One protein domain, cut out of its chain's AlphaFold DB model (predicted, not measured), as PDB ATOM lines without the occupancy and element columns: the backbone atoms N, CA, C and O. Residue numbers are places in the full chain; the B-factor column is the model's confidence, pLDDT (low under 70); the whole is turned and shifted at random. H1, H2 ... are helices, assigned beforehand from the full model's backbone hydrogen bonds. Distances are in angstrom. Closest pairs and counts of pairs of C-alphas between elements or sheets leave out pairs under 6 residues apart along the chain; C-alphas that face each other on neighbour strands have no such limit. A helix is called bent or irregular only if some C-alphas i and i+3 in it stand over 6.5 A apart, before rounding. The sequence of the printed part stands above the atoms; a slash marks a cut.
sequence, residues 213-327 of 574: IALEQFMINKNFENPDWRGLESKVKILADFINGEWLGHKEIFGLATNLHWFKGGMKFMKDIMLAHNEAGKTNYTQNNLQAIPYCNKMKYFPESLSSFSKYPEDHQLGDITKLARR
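What this domain is: This is residues 213 to 327 of the 574 residues of an uncharacterized protein of Algoriphagus faecimaris (UniProt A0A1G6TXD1). The longest helix, H5, lies side by side with H6, and H4 packs on both to make a three-helix bundle that runs up and down, each helix against the one before it. A cluster of short helices, H2, H3, H7, H8 and H9, adjoins the bundle, with H7 and H9 packing on H4, while H1 sits at one end and touches no helix. The printed part has 115 residues with nine named helices, H1 to H9 in chain order, and no named strand; the class is all helix. It is compact, with a radius of gyration of the C-alphas of 13.4 A and spans of 42 by 30 by 24 A.

Where its parts are: Find C-alpha 266 at (140.986, 143.070, 55.854); from there H5 runs 20.1 A to C-alpha 279 at (158.934, 135.737, 61.062). Next look at H6, residues 287 to 298, 16.7 A long; it is neither bent nor irregular, but only just: C-alphas 290 and 293 are 6.2 A apart. Before H5 comes H4, residues 250 to 260, 14.8 A. H3 is residues 237 to 244, 10.4 A, and H2 is residues 229 to 233, 5.9 A. H1, residues 213 to 219, 9.7 A, begins at C-alpha 213 at (126.113, 149.371, 38.789). After H6 come H7, residues 306 to 309, 5.6 A; H8, residues 313 to 316, 5.2 A; and H9, residues 321 to 326, 8.7 A.

How they stand to each other: Start with H5 and H6, a helical hairpin: they touch at a shallow tilt of 2 degrees, opposite ways, H6 with residues 290 to 294 alone, and the closest C-alphas, of Met 267 and Ile 293, are 6.2 A apart. H4 and H5 are a hairpin too, at a steep tilt of 39 degrees; H5 touches H4 with residues 266 to 270 alone, the closest C-alphas being Leu 260 and Gly 266, 5.0 A. H4 is the hub, touching four helices. It touches H6 the same way at 38 degrees, only just steep, closest at C-alphas Ala 257 and Ile 293, 5.1 A. It touches H7 at C-alphas Glu 252 and Phe 309, 5.3 A, and H9 at Asn 259 and Ile 321, 6.0 A. H2 and H3 touch only at the corner, as do H7 and H8. H3 and H8 only just touch, with 3 pairs of C-alphas within 8 A, closest at Lys 237 and Asp 315, 6.6 A. In H1, H2, H3, H4, H5 and H9 every O i to N i+4 pair is within hydrogen-bond range; H6 has 6 of 8, and H7 and H8 are too short for such a pair.

The domain as a whole: The C-alphas farthest apart, of Ile 213 and Gly 281, are 44.0 A apart. The printed part has no cut and no long link. Its mean pLDDT is 89.5; look for values under 70 at residues 221 to 226 and residue 327.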
ATOM      1  N   ILE A 213     127.440 149.819  38.342       84.31
ATOM      2  CA  ILE A 213     126.113 149.371  38.789       84.31
ATOM      3  C   ILE A 213     126.231 148.097  39.635       84.31
ATOM      4  O   ILE A 213     125.667 148.007  40.726       84.31
ATOM      5  N   ALA A 214     126.979 147.100  39.162       84.75
ATOM      6  CA  ALA A 214     127.207 145.852  39.879       84.75
ATOM      7  C   ALA A 214     127.962 146.093  41.195       84.75
ATOM      8  O   ALA A 214     127.668 145.464  42.218       84.75
ATOM      9  N   LEU A 215     128.925 147.020  41.183       86.38
ATOM     10  CA  LEU A 215     129.633 147.451  42.384       86.38
ATOM     11  C   LEU A 215     128.689 148.119  43.380       86.38
ATOM     12  O   LEU A 215     128.669 147.717  44.542       86.38
ATOM     13  N   GLU A 216     127.885 149.084  42.943       83.44
ATOM     14  CA  GLU A 216     126.889 149.750  43.780       83.44
ATOM     15  C   GLU A 216     125.930 148.735  44.397       83.44
ATOM     16  O   GLU A 216     125.792 148.689  45.618       83.44
ATOM     17  N   GLN A 217     125.358 147.836  43.594       81.50
ATOM     18  CA  GLN A 217     124.457 146.784  44.072       81.50
ATOM     19  C   GLN A 217     125.104 145.878  45.123       81.50
ATOM     20  O   GLN A 217     124.490 145.551  46.146       81.50
ATOM     21  N   PHE A 218     126.360 145.484  44.910       82.56
ATOM     22  CA  PHE A 218     127.102 144.704  45.893       82.56
ATOM     23  C   PHE A 218     127.341 145.492  47.192       82.56
ATOM     24  O   PHE A 218     127.337 144.915  48.287       82.56
ATOM     25  N   MET A 219     127.528 146.806  47.071       79.19
ATOM     26  CA  MET A 219     127.836 147.731  48.158       79.19
ATOM     27  C   MET A 219     126.602 148.195  48.946       79.19
ATOM     28  O   MET A 219     126.761 148.521  50.118       79.19
ATOM     29  N   ILE A 220     125.385 148.135  48.385       73.06
ATOM     30  CA  ILE A 220     124.118 148.504  49.064       73.06
ATOM     31  C   ILE A 220     123.975 147.815  50.433       73.06
ATOM     32  O   ILE A 220     123.495 148.403  51.395       73.06
ATOM     33  N   ASN A 221     124.429 146.564  50.535       65.50
ATOM     34  CA  ASN A 221     124.342 145.737  51.744       65.50
ATOM     35  C   ASN A 221     125.697 145.594  52.459       65.50
ATOM     36  O   ASN A 221     125.975 144.575  53.107       65.50
ATOM     37  N   LYS A 222     126.607 146.554  52.272       65.88
ATOM     38  CA  LYS A 222     127.922 146.538  52.908       65.88
ATOM     39  C   LYS A 222     127.814 147.049  54.337       65.88
ATOM     40  O   LYS A 222     127.740 148.246  54.567       65.88
ATOM     41  N   ASN A 223     127.931 146.137  55.296       59.47
ATOM     42  CA  ASN A 223     128.295 146.487  56.666       59.47
ATOM     43  C   ASN A 223     129.619 145.792  57.039       59.47
ATOM     44  O   ASN A 223     129.673 144.924  57.907       59.47
ATOM     45  N   PHE A 224     130.684 146.101  56.287       67.25
ATOM     46  CA  PHE A 224     132.015 145.482  56.431       67.25
ATOM     47  C   PHE A 224     132.988 146.330  57.266       67.25
ATOM     48  O   PHE A 224     134.205 146.214  57.101       67.25
ATOM     49  N   GLU A 225     132.475 147.222  58.115       64.62
ATOM     50  CA  GLU A 225     133.321 148.178  58.832       64.62
ATOM     51  C   GLU A 225     134.098 147.554  59.992       64.62
ATOM     52  O   GLU A 225     135.166 148.069  60.297       64.62
ATOM     53  N   ASN A 226     133.634 146.429  60.554       69.25
ATOM     54  CA  ASN A 226     134.340 145.631  61.566       69.25
ATOM     55  C   ASN A 226     133.900 144.149  61.500       69.25
ATOM     56  O   ASN A 226     132.905 143.775  62.131       69.25
ATOM     57  N   PRO A 227     134.574 143.293  60.713       76.44
ATOM     58  CA  PRO A 227     134.310 141.855  60.738       76.44
ATOM     59  C   PRO A 227     134.625 141.241  62.108       76.44
ATOM     60  O   PRO A 227     135.647 141.539  62.723       76.44
ATOM     61  N   ASP A 228     133.754 140.341  62.564       84.62
ATOM     62  CA  ASP A 228     134.015 139.490  63.726       84.62
ATOM     63  C   ASP A 228     134.966 138.360  63.311       84.62
ATOM     64  O   ASP A 228     134.530 137.287  62.893       84.62
ATOM     65  N   TRP A 229     136.273 138.634  63.359       86.69
ATOM     66  CA  TRP A 229     137.298 137.680  62.934       86.69
ATOM     67  C   TRP A 229     137.238 136.370  63.716       86.69
ATOM     68  O   TRP A 229     137.313 135.317  63.097       86.69
ATOM     69  N   ARG A 230     137.007 136.420  65.034       87.56
ATOM     70  CA  ARG A 230     136.892 135.219  65.882       87.56
ATOM     71  C   ARG A 230     135.655 134.394  65.521       87.56
ATOM     72  O   ARG A 230     135.706 133.166  65.426       87.56
ATOM     73  N   GLY A 231     134.528 135.063  65.275       87.81
ATOM     74  CA  GLY A 231     133.300 134.410  64.824       87.81
ATOM     75  C   GLY A 231     133.397 133.818  63.414       87.81
ATOM     76  O   GLY A 231     132.689 132.860  63.111       87.81
ATOM     77  N   LEU A 232     134.252 134.370  62.547       89.62
ATOM     78  CA  LEU A 232     134.527 133.820  61.216       89.62
ATOM     79  C   LEU A 232     135.537 132.667  61.271       89.62
ATOM     80  O   LEU A 232     135.300 131.639  60.644       89.62
ATOM     81  N   GLU A 233     136.610 132.815  62.046       92.31
ATOM     82  CA  GLU A 233     137.634 131.795  62.297       92.31
ATOM     83  C   GLU A 233     137.015 130.500  62.832       92.31
ATOM     84  O   GLU A 233     137.255 129.427  62.290       92.31
ATOM     85  N   SER A 234     136.122 130.597  63.820       91.38
ATOM     86  CA  SER A 234     135.423 129.428  64.381       91.38
ATOM     87  C   SER A 234     134.479 128.712  63.404       91.38
ATOM     88  O   SER A 234     134.065 127.586  63.677       91.38
ATOM     89  N   LYS A 235     134.109 129.345  62.282       91.31
ATOM     90  CA  LYS A 235     133.157 128.795  61.301       91.31
ATOM     91  C   LYS A 235     133.810 128.322  60.010       91.31
ATOM     92  O   LYS A 235     133.268 127.422  59.381       91.31
ATOM     93  N   VAL A 236     134.899 128.962  59.588       95.56
ATOM     94  CA  VAL A 236     135.539 128.736  58.288       95.56
ATOM     95  C   VAL A 236     136.910 128.117  58.520       95.56
ATOM     96  O   VAL A 236     137.843 128.808  58.931       95.56
ATOM     97  N   LYS A 237     137.046 126.825  58.219       95.75
ATOM     98  CA  LYS A 237     138.261 126.055  58.515       95.75
ATOM     99  C   LYS A 237     139.475 126.601  57.771       95.75
ATOM    100  O   LYS A 237     140.504 126.842  58.386       95.75
ATOM    101  N   ILE A 238     139.345 126.905  56.477       96.75
ATOM    102  CA  ILE A 238     140.470 127.464  55.706       96.75
ATOM    103  C   ILE A 238     140.945 128.830  56.230       96.75
ATOM    104  O   ILE A 238     142.116 129.182  56.095       96.75
ATOM    105  N   LEU A 239     140.045 129.611  56.838       96.31
ATOM    106  CA  LEU A 239     140.403 130.876  57.475       96.31
ATOM    107  C   LEU A 239     141.118 130.630  58.809       96.31
ATOM    108  O   LEU A 239     142.069 131.345  59.111       96.31
ATOM    109  N   ALA A 240     140.695 129.624  59.578       96.44
ATOM    110  CA  ALA A 240     141.390 129.207  60.791       96.44
ATOM    111  C   ALA A 240     142.810 128.717  60.489       96.44
ATOM    112  O   ALA A 240     143.750 129.171  61.132       96.44
ATOM    113  N   ASP A 241     142.989 127.875  59.473       96.38
ATOM    114  CA  ASP A 241     144.306 127.413  59.016       96.38
ATOM    115  C   ASP A 241     145.223 128.600  58.682       96.38
ATOM    116  O   ASP A 241     146.356 128.675  59.159       96.38
ATOM    117  N   PHE A 242     144.704 129.581  57.933       96.50
ATOM    118  CA  PHE A 242     145.434 130.809  57.612       96.50
ATOM    119  C   PHE A 242     145.850 131.589  58.868       96.50
ATOM    120  O   PHE A 242     147.002 132.001  58.990       96.50
ATOM    121  N   ILE A 243     144.919 131.794  59.806       95.69
ATOM    122  CA  ILE A 243     145.166 132.549  61.044       95.69
ATOM    123  C   ILE A 243     146.177 131.824  61.940       95.69
ATOM    124  O   ILE A 243     147.035 132.474  62.537       95.69
ATOM    125  N   ASN A 244     146.129 130.492  61.989       94.94
ATOM    126  CA  ASN A 244     147.012 129.665  62.814       94.94
ATOM    127  C   ASN A 244     148.418 129.466  62.218       94.94
ATOM    128  O   ASN A 244     149.341 129.059  62.938       94.94
ATOM    129  N   GLY A 245     148.603 129.827  60.946       93.62
ATOM    130  CA  GLY A 245     149.890 129.790  60.254       93.62
ATOM    131  C   GLY A 245     150.152 128.487  59.510       93.62
ATOM    132  O   GLY A 245     151.310 128.113  59.346       93.62
ATOM    133  N   GLU A 246     149.105 127.784  59.073       94.38
ATOM    134  CA  GLU A 246     149.270 126.705  58.103       94.38
ATOM    135  C   GLU A 246     149.659 127.266  56.732       94.38
ATOM    136  O   GLU A 246     149.171 128.311  56.291       94.38
ATOM    137  N   TRP A 247     150.518 126.539  56.016       92.69
ATOM    138  CA  TRP A 247     150.897 126.915  54.662       92.69
ATOM    139  C   TRP A 247     149.719 126.771  53.697       92.69
ATOM    140  O   TRP A 247     149.259 125.669  53.396       92.69
ATOM    141  N   LEU A 248     149.273 127.909  53.169       93.00
ATOM    142  CA  LEU A 248     148.258 127.980  52.124       93.00
ATOM    143  C   LEU A 248     148.877 128.278  50.759       93.00
ATOM    144  O   LEU A 248     149.670 129.209  50.610       93.00
ATOM    145  N   GLY A 249     148.468 127.521  49.744       88.69
ATOM    146  CA  GLY A 249     148.891 127.732  48.369       88.69
ATOM    147  C   GLY A 249     148.291 128.995  47.747       88.69
ATOM    148  O   GLY A 249     147.445 129.695  48.305       88.69
ATOM    149  N   HIS A 250     148.728 129.304  46.526       86.81
ATOM    150  CA  HIS A 250     148.252 130.485  45.800       86.81
ATOM    151  C   HIS A 250     146.734 130.487  45.595       86.81
ATOM    152  O   HIS A 250     146.121 131.547  45.640       86.81
ATOM    153  N   LYS A 251     146.132 129.317  45.344       88.88
ATOM    154  CA  LYS A 251     144.690 129.203  45.105       88.88
ATOM    155  C   LYS A 251     143.912 129.632  46.350       88.88
ATOM    156  O   LYS A 251     142.982 130.427  46.237       88.88
ATOM    157  N   GLU A 252     144.321 129.152  47.521       93.81
ATOM    158  CA  GLU A 252     143.697 129.487  48.796       93.81
ATOM    159  C   GLU A 252     143.965 130.943  49.191       93.81
ATOM    160  O   GLU A 252     143.028 131.660  49.534       93.81
ATOM    161  N   ILE A 253     145.211 131.419  49.064       93.81
ATOM    162  CA  ILE A 253     145.573 132.816  49.353       93.81
ATOM    163  C   ILE A 253     144.806 133.786  48.458       93.81
ATOM    164  O   ILE A 253     144.295 134.796  48.942       93.81
ATOM    165  N   PHE A 254     144.690 133.486  47.164       93.25
ATOM    166  CA  PHE A 254     143.929 134.317  46.242       93.25
ATOM    167  C   PHE A 254     142.433 134.295  46.577       93.25
ATOM    168  O   PHE A 254     141.817 135.354  46.669       93.25
ATOM    169  N   GLY A 255     141.858 133.117  46.844       94.31
ATOM    170  CA  GLY A 255     140.462 132.973  47.264       94.31
ATOM    171  C   GLY A 255     140.140 133.755  48.543       94.31
ATOM    172  O   GLY A 255     139.168 134.516  48.580       94.31
ATOM    173  N   LEU A 256     141.006 133.671  49.558       96.06
ATOM    174  CA  LEU A 256     140.919 134.498  50.763       96.06
ATOM    175  C   LEU A 256     141.048 135.986  50.424       96.06
ATOM    176  O   LEU A 256     140.224 136.782  50.871       96.06
ATOM    177  N   ALA A 257     142.006 136.370  49.578       95.50
ATOM    178  CA  ALA A 257     142.198 137.757  49.170       95.50
ATOM    179  C   ALA A 257     140.955 138.341  48.488       95.50
ATOM    180  O   ALA A 257     140.576 139.453  48.848       95.50
ATOM    181  N   THR A 258     140.279 137.598  47.591       94.88
ATOM    182  CA  THR A 258     139.026 138.036  46.928       94.88
ATOM    183  C   THR A 258     137.884 138.315  47.907       94.88
ATOM    184  O   THR A 258     137.034 139.162  47.640       94.88
ATOM    185  N   ASN A 259     137.874 137.638  49.055       93.69
ATOM    186  CA  ASN A 259     136.880 137.812  50.105       93.69
ATOM    187  C   ASN A 259     137.265 138.940  51.070       93.69
ATOM    188  O   ASN A 259     136.461 139.823  51.370       93.69
ATOM    189  N   LEU A 260     138.502 138.908  51.563       92.94
ATOM    190  CA  LEU A 260     138.958 139.722  52.684       92.94
ATOM    191  C   LEU A 260     139.227 141.183  52.299       92.94
ATOM    192  O   LEU A 260     139.065 142.067  53.141       92.94
ATOM    193  N   HIS A 261     139.558 141.474  51.032       92.38
ATOM    194  CA  HIS A 261     139.800 142.856  50.587       92.38
ATOM    195  C   HIS A 261     138.562 143.765  50.676       92.38
ATOM    196  O   HIS A 261     138.703 144.984  50.761       92.38
ATOM    197  N   TRP A 262     137.358 143.184  50.727       90.00
ATOM    198  CA  TRP A 262     136.106 143.927  50.884       90.00
ATOM    199  C   TRP A 262     135.880 144.473  52.299       90.00
ATOM    200  O   TRP A 262     135.101 145.421  52.464       90.00
ATOM    201  N   PHE A 263     136.557 143.905  53.303       89.00
ATOM    202  CA  PHE A 263     136.451 144.328  54.696       89.00
ATOM    203  C   PHE A 263     137.384 145.487  55.024       89.00
ATOM    204  O   PHE A 263     138.538 145.532  54.589       89.00
ATOM    205  N   LYS A 264     136.904 146.423  55.850       87.56
ATOM    206  CA  LYS A 264     137.742 147.507  56.370       87.56
ATOM    207  C   LYS A 264     138.870 146.893  57.203       87.56
ATOM    208  O   LYS A 264     138.624 146.119  58.120       87.56
ATOM    209  N   GLY A 265     140.115 147.184  56.832       87.94
ATOM    210  CA  GLY A 265     141.297 146.589  57.463       87.94
ATOM    211  C   GLY A 265     141.610 145.143  57.052       87.94
ATOM    212  O   GLY A 265     142.675 144.660  57.417       87.94
ATOM    213  N   GLY A 266     140.778 144.473  56.243       91.44
ATOM    214  CA  GLY A 266     140.986 143.070  55.854       91.44
ATOM    215  C   GLY A 266     142.282 142.824  55.071       91.44
ATOM    216  O   GLY A 266     142.973 141.838  55.305       91.44
ATOM    217  N   MET A 267     142.686 143.768  54.212       92.44
ATOM    218  CA  MET A 267     143.980 143.686  53.520       92.44
ATOM    219  C   MET A 267     145.172 143.766  54.484       92.44
ATOM    220  O   MET A 267     146.151 143.045  54.315       92.44
ATOM    221  N   LYS A 268     145.086 144.652  55.488       93.69
ATOM    222  CA  LYS A 268     146.118 144.796  56.520       93.69
ATOM    223  C   LYS A 268     146.170 143.534  57.383       93.69
ATOM    224  O   LYS A 268     147.242 142.985  57.562       93.69
ATOM    225  N   PHE A 269     145.009 143.037  57.805       93.81
ATOM    226  CA  PHE A 269     144.863 141.790  58.553       93.81
ATOM    227  C   PHE A 269     145.565 140.611  57.864       93.81
ATOM    228  O   PHE A 269     146.395 139.955  58.482       93.81
ATOM    229  N   MET A 270     145.305 140.389  56.570       95.31
ATOM    230  CA  MET A 270     145.992 139.327  55.827       95.31
ATOM    231  C   MET A 270     147.506 139.534  55.779       95.31
ATOM    232  O   MET A 270     148.263 138.597  56.010       95.31
ATOM    233  N   LYS A 271     147.952 140.758  55.477       95.31
ATOM    234  CA  LYS A 271     149.378 141.073  55.363       95.31
ATOM    235  C   LYS A 271     150.116 140.849  56.686       95.31
ATOM    236  O   LYS A 271     151.181 140.241  56.676       95.31
ATOM    237  N   ASP A 272     149.550 141.325  57.791       95.94
ATOM    238  CA  ASP A 272     150.154 141.231  59.121       95.94
ATOM    239  C   ASP A 272     150.268 139.760  59.565       95.94
ATOM    240  O   ASP A 272     151.318 139.360  60.058       95.94
ATOM    241  N   ILE A 273     149.250 138.927  59.301       95.44
ATOM    242  CA  ILE A 273     149.288 137.477  59.576       95.44
ATOM    243  C   ILE A 273     150.384 136.780  58.764       95.44
ATOM    244  O   ILE A 273     151.174 136.019  59.320       95.44
ATOM    245  N   MET A 274     150.452 137.043  57.455       95.88
ATOM    246  CA  MET A 274     151.452 136.419  56.582       95.88
ATOM    247  C   MET A 274     152.879 136.770  57.016       95.88
ATOM    248  O   MET A 274     153.743 135.899  57.035       95.88
ATOM    249  N   LEU A 275     153.127 138.033  57.377       96.00
ATOM    250  CA  LEU A 275     154.438 138.478  57.850       96.00
ATOM    251  C   LEU A 275     154.783 137.883  59.220       96.00
ATOM    252  O   LEU A 275     155.885 137.366  59.379       96.00
ATOM    253  N   ALA A 276     153.843 137.872  60.168       96.69
ATOM    254  CA  ALA A 276     154.072 137.316  61.500       96.69
ATOM    255  C   ALA A 276     154.419 135.815  61.461       96.69
ATOM    256  O   ALA A 276     155.331 135.368  62.156       96.69
ATOM    257  N   HIS A 277     153.736 135.026  60.624       96.94
ATOM    258  CA  HIS A 277     154.032 133.591  60.493       96.94
ATOM    259  C   HIS A 277     155.305 133.304  59.697       96.94
ATOM    260  O   HIS A 277     155.975 132.306  59.977       96.94
ATOM    261  N   ASN A 278     155.681 134.186  58.766       95.31
ATOM    262  CA  ASN A 278     156.997 134.136  58.133       95.31
ATOM    263  C   ASN A 278     158.117 134.395  59.150       95.31
ATOM    264  O   ASN A 278     159.090 133.648  59.187       95.31
ATOM    265  N   GLU A 279     157.974 135.420  59.994       95.19
ATOM    266  CA  GLU A 279     158.934 135.737  61.062       95.19
ATOM    267  C   GLU A 279     159.048 134.598  62.086       95.19
ATOM    268  O   GLU A 279     160.143 134.284  62.547       95.19
ATOM    269  N   ALA A 280     157.935 133.926  62.389       94.50
ATOM    270  CA  ALA A 280     157.905 132.750  63.257       94.50
ATOM    271  C   ALA A 280     158.426 131.457  62.590       94.50
ATOM    272  O   ALA A 280     158.430 130.408  63.233       94.50
ATOM    273  N   GLY A 281     158.815 131.496  61.310       92.50
ATOM    274  CA  GLY A 281     159.308 130.334  60.561       92.50
ATOM    275  C   GLY A 281     158.251 129.265  60.260       92.50
ATOM    276  O   GLY A 281     158.601 128.157  59.859       92.50
ATOM    277  N   LYS A 282     156.961 129.570  60.453       92.56
ATOM    278  CA  LYS A 282     155.850 128.645  60.167       92.56
ATOM    279  C   LYS A 282     155.502 128.605  58.682       92.56
ATOM    280  O   LYS A 282     155.125 127.561  58.157       92.56
ATOM    281  N   THR A 283     155.624 129.747  58.012       93.38
ATOM    282  CA  THR A 283     155.328 129.915  56.585       93.38
ATOM    283  C   THR A 283     156.488 130.596  55.867       93.38
ATOM    284  O   THR A 283     157.403 131.116  56.499       93.38
ATOM    285  N   ASN A 284     156.454 130.606  54.532       91.44
ATOM    286  CA  ASN A 284     157.447 131.309  53.719       91.44
ATOM    287  C   ASN A 284     156.793 132.067  52.553       91.44
ATOM    288  O   ASN A 284     157.070 131.828  51.378       91.44
ATOM    289  N   TYR A 285     155.835 132.939  52.874       91.31
ATOM    290  CA  TYR A 285     155.129 133.738  51.879       91.31
ATOM    291  C   TYR A 285     156.060 134.771  51.255       91.31
ATOM    292  O   TYR A 285     156.610 135.621  51.953       91.31
ATOM    293  N   THR A 286     156.185 134.751  49.934       89.94
ATOM    294  CA  THR A 286     157.020 135.706  49.211       89.94
ATOM    295  C   THR A 286     156.260 136.991  48.906       89.94
ATOM    296  O   THR A 286     155.049 137.126  49.135       89.94
ATOM    297  N   GLN A 287     156.964 137.961  48.322       88.38
ATOM    298  CA  GLN A 287     156.346 139.204  47.879       88.38
ATOM    299  C   GLN A 287     155.215 138.958  46.867       88.38
ATOM    300  O   GLN A 287     154.229 139.692  46.882       88.38
ATOM    301  N   ASN A 288     155.288 137.908  46.042       87.31
ATOM    302  CA  ASN A 288     154.191 137.541  45.142       87.31
ATOM    303  C   ASN A 288     152.911 137.191  45.899       87.31
ATOM    304  O   ASN A 288     151.836 137.660  45.526       87.31
ATOM    305  N   ASN A 289     153.013 136.404  46.974       90.81
ATOM    306  CA  ASN A 289     151.850 136.057  47.786       90.81
ATOM    307  C   ASN A 289     151.220 137.322  48.386       90.81
ATOM    308  O   ASN A 289     150.006 137.505  48.306       90.81
ATOM    309  N   LEU A 290     152.046 138.235  48.910       91.44
ATOM    310  CA  LEU A 290     151.583 139.494  49.502       91.44
ATOM    311  C   LEU A 290     150.897 140.415  48.481       91.44
ATOM    312  O   LEU A 290     149.963 141.136  48.835       91.44
ATOM    313  N   GLN A 291     151.327 140.399  47.213       91.00
ATOM    314  CA  GLN A 291     150.745 141.236  46.157       91.00
ATOM    315  C   GLN A 291     149.422 140.708  45.585       91.00
ATOM    316  O   GLN A 291     148.730 141.456  44.889       91.00
ATOM    317  N   ALA A 292     149.003 139.485  45.928       90.75
ATOM    318  CA  ALA A 292     147.667 138.996  45.584       90.75
ATOM    319  C   ALA A 292     146.564 139.898  46.176       90.75
ATOM    320  O   ALA A 292     145.604 140.242  45.492       90.75
ATOM    321  N   ILE A 293     146.747 140.360  47.417       91.06
ATOM    322  CA  ILE A 293     145.791 141.199  48.155       91.06
ATOM    323  C   ILE A 293     145.532 142.555  47.457       91.06
ATOM    324  O   ILE A 293     144.379 142.844  47.112       91.06
ATOM    325  N   PRO A 294     146.553 143.406  47.207       91.50
ATOM    326  CA  PRO A 294     146.356 144.673  46.507       91.50
ATOM    327  C   PRO A 294     145.885 144.476  45.061       91.50
ATOM    328  O   PRO A 294     145.094 145.286  44.574       91.50
ATOM    329  N   TYR A 295     146.294 143.391  44.392       91.25
ATOM    330  CA  TYR A 295     145.784 143.048  43.066       91.25
ATOM    331  C   TYR A 295     144.270 142.790  43.079       91.25
ATOM    332  O   TYR A 295     143.549 143.406  42.291       91.25
ATOM    333  N   CYS A 296     143.761 141.966  44.006       92.44
ATOM    334  CA  CYS A 296     142.325 141.699  44.147       92.44
ATOM    335  C   CYS A 296     141.515 142.983  44.376       92.44
ATOM    336  O   CYS A 296     140.482 143.179  43.730       92.44
ATOM    337  N   ASN A 297     142.013 143.891  45.223       90.94
ATOM    338  CA  ASN A 297     141.375 145.187  45.467       90.94
ATOM    339  C   ASN A 297     141.416 146.109  44.239       90.94
ATOM    340  O   ASN A 297     140.425 146.774  43.933       90.94
ATOM    341  N   LYS A 298     142.543 146.157  43.516       89.38
ATOM    342  CA  LYS A 298     142.678 146.965  42.296       89.38
ATOM    343  C   LYS A 298     141.719 146.499  41.204       89.38
ATOM    344  O   LYS A 298     141.089 147.331  40.559       89.38
ATOM    345  N   MET A 299     141.629 145.189  41.018       87.19
ATOM    346  CA  MET A 299     140.795 144.546  40.004       87.19
ATOM    347  C   MET A 299     139.342 144.344  40.457       87.19
ATOM    348  O   MET A 299     138.530 143.838  39.683       87.19
ATOM    349  N   LYS A 300     139.015 144.730  41.700       90.12
ATOM    350  CA  LYS A 300     137.679 144.637  42.299       90.12
ATOM    351  C   LYS A 300     137.064 143.241  42.152       90.12
ATOM    352  O   LYS A 300     135.902 143.101  41.787       90.12
ATOM    353  N   TYR A 301     137.854 142.203  42.433       91.44
ATOM    354  CA  TYR A 301     137.359 140.823  42.409       91.44
ATOM    355  C   TYR A 301     136.199 140.666  43.394       91.44
ATOM    356  O   TYR A 301     136.346 140.977  44.577       91.44
ATOM    357  N   PHE A 302     135.057 140.169  42.921       91.50
ATOM    358  CA  PHE A 302     133.980 139.774  43.821       91.50
ATOM    359  C   PHE A 302     134.399 138.575  44.684       91.50
ATOM    360  O   PHE A 302     135.287 137.823  44.281       91.50
ATOM    361  N   PRO A 303     133.782 138.403  45.866       92.06
ATOM    362  CA  PRO A 303     134.112 137.306  46.768       92.06
ATOM    363  C   PRO A 303     133.931 135.949  46.089       92.06
ATOM    364  O   PRO A 303     132.842 135.636  45.599       92.06
ATOM    365  N   GLU A 304     134.985 135.135  46.072       93.81
ATOM    366  CA  GLU A 304     134.871 133.753  45.622       93.81
ATOM    367  C   GLU A 304     134.194 132.879  46.682       93.81
ATOM    368  O   GLU A 304     134.386 133.058  47.887       93.81
ATOM    369  N   SER A 305     133.403 131.910  46.219       95.12
ATOM    370  CA  SER A 305     132.810 130.890  47.086       95.12
ATOM    371  C   SER A 305     133.906 130.059  47.745       95.12
ATOM    372  O   SER A 305     134.853 129.653  47.081       95.12
ATOM    373  N   LEU A 306     133.735 129.710  49.016       95.25
ATOM    374  CA  LEU A 306     134.629 128.803  49.730       95.25
ATOM    375  C   LEU A 306     134.751 127.445  49.027       95.25
ATOM    376  O   LEU A 306     135.814 126.835  49.068       95.25
ATOM    377  N   SER A 307     133.718 127.007  48.300       94.56
ATOM    378  CA  SER A 307     133.778 125.799  47.467       94.56
ATOM    379  C   SER A 307     134.779 125.872  46.310       94.56
ATOM    380  O   SER A 307     135.216 124.833  45.820       94.56
ATOM    381  N   SER A 308     135.164 127.072  45.853       91.62
ATOM    382  CA  SER A 308     136.130 127.202  44.758       91.62
ATOM    383  C   SER A 308     137.556 126.948  45.228       91.62
ATOM    384  O   SER A 308     138.341 126.409  44.445       91.62
ATOM    385  N   PHE A 309     137.902 127.290  46.475       93.75
ATOM    386  CA  PHE A 309     139.289 127.305  46.949       93.75
ATOM    387  C   PHE A 309     139.563 126.555  48.259       93.75
ATOM    388  O   PHE A 309     140.703 126.146  48.441       93.75
ATOM    389  N   SER A 310     138.585 126.327  49.140       95.12
ATOM    390  CA  SER A 310     138.823 125.587  50.388       95.12
ATOM    391  C   SER A 310     139.029 124.090  50.130       95.12
ATOM    392  O   SER A 310     138.279 123.469  49.370       95.12
ATOM    393  N   LYS A 311     140.017 123.499  50.815       93.56
ATOM    394  CA  LYS A 311     140.257 122.045  50.859       93.56
ATOM    395  C   LYS A 311     139.189 121.284  51.663       93.56
ATOM    396  O   LYS A 311     139.090 120.070  51.519       93.56
ATOM    397  N   TYR A 312     138.377 121.975  52.468       94.75
ATOM    398  CA  TYR A 312     137.414 121.360  53.385       94.75
ATOM    399  C   TYR A 312     135.991 121.333  52.818       94.75
ATOM    400  O   TYR A 312     135.425 122.405  52.586       94.75
ATOM    401  N   PRO A 313     135.367 120.150  52.649       93.12
ATOM    402  CA  PRO A 313     133.979 120.047  52.199       93.12
ATOM    403  C   PRO A 313     132.969 120.790  53.087       93.12
ATOM    404  O   PRO A 313     131.932 121.240  52.603       93.12
ATOM    405  N   GLU A 314     133.260 120.953  54.378       92.31
ATOM    406  CA  GLU A 314     132.400 121.670  55.324       92.31
ATOM    407  C   GLU A 314     132.312 123.165  55.000       92.31
ATOM    408  O   GLU A 314     131.240 123.761  55.114       92.31
ATOM    409  N   ASP A 315     133.405 123.758  54.511       93.00
ATOM    410  CA  ASP A 315     133.415 125.158  54.092       93.00
ATOM    411  C   ASP A 315     132.564 125.372  52.826       93.00
ATOM    412  O   ASP A 315     132.039 126.463  52.596       93.00
ATOM    413  N   HIS A 316     132.387 124.337  51.993       92.00
ATOM    414  CA  HIS A 316     131.748 124.459  50.674       92.00
ATOM    415  C   HIS A 316     130.267 124.847  50.761       92.00
ATOM    416  O   HIS A 316     129.746 125.485  49.845       92.00
ATOM    417  N   GLN A 317     129.596 124.512  51.865       88.62
ATOM    418  CA  GLN A 317     128.179 124.825  52.096       88.62
ATOM    419  C   GLN A 317     127.957 126.240  52.652       88.62
ATOM    420  O   GLN A 317     126.833 126.751  52.669       88.62
ATOM    421  N   LEU A 318     129.022 126.904  53.106       87.38
ATOM    422  CA  LEU A 318     128.936 128.194  53.785       87.38
ATOM    423  C   LEU A 318     128.778 129.377  52.813       87.38
ATOM    424  O   LEU A 318     128.341 130.459  53.218       87.38
ATOM    425  N   GLY A 319     129.057 129.171  51.523       89.88
ATOM    426  CA  GLY A 319     129.053 130.218  50.504       89.88
ATOM    427  C   GLY A 319     130.364 130.999  50.505       89.88
ATOM    428  O   GLY A 319     131.428 130.402  50.441       89.88
ATOM    429  N   ASP A 320     130.304 132.328  50.555       91.12
ATOM    430  CA  ASP A 320     131.484 133.200  50.643       91.12
ATOM    431  C   ASP A 320     131.554 133.898  52.015       91.12
ATOM    432  O   ASP A 320     130.549 134.029  52.725       91.12
ATOM    433  N   ILE A 321     132.746 134.364  52.399       90.38
ATOM    434  CA  ILE A 321     133.000 134.950  53.728       90.38
ATOM    435  C   ILE A 321     132.173 136.229  53.921       90.38
ATOM    436  O   ILE A 321     131.698 136.515  55.024       90.38
ATOM    437  N   THR A 322     131.924 136.987  52.851       87.38
ATOM    438  CA  THR A 322     131.130 138.221  52.936       87.38
ATOM    439  C   THR A 322     129.655 137.948  53.229       87.38
ATOM    440  O   THR A 322     129.040 138.670  54.016       87.38
ATOM    441  N   LYS A 323     129.079 136.877  52.667       85.38
ATOM    442  CA  LYS A 323     127.725 136.408  52.987       85.38
ATOM    443  C   LYS A 323     127.634 135.926  54.427       85.38
ATOM    444  O   LYS A 323     126.661 136.257  55.100       85.38
ATOM    445  N   LEU A 324     128.635 135.199  54.922       84.69
ATOM    446  CA  LEU A 324     128.669 134.763  56.320       84.69
ATOM    447  C   LEU A 324     128.703 135.948  57.284       84.69
ATOM    448  O   LEU A 324     127.948 135.964  58.254       84.69
ATOM    449  N   ALA A 325     129.501 136.971  56.977       80.75
ATOM    450  CA  ALA A 325     129.544 138.195  57.767       80.75
ATOM    451  C   ALA A 325     128.200 138.953  57.769       80.75
ATOM    452  O   ALA A 325     127.852 139.580  58.769       80.75
ATOM    453  N   ARG A 326     127.423 138.864  56.677       74.62
ATOM    454  CA  ARG A 326     126.076 139.459  56.548       74.62
ATOM    455  C   ARG A 326     124.981 138.667  57.267       74.62
ATOM    456  O   ARG A 326     123.984 139.260  57.663       74.62
ATOM    457  N   ARG A 327     125.139 137.353  57.471       68.50
ATOM    458  CA  ARG A 327     124.166 136.470  58.155       68.50
ATOM    459  C   ARG A 327     124.142 136.676  59.683       68.50
ATOM    460  O   ARG A 327     124.123 135.715  60.450       68.50
TER     461      ARG A 327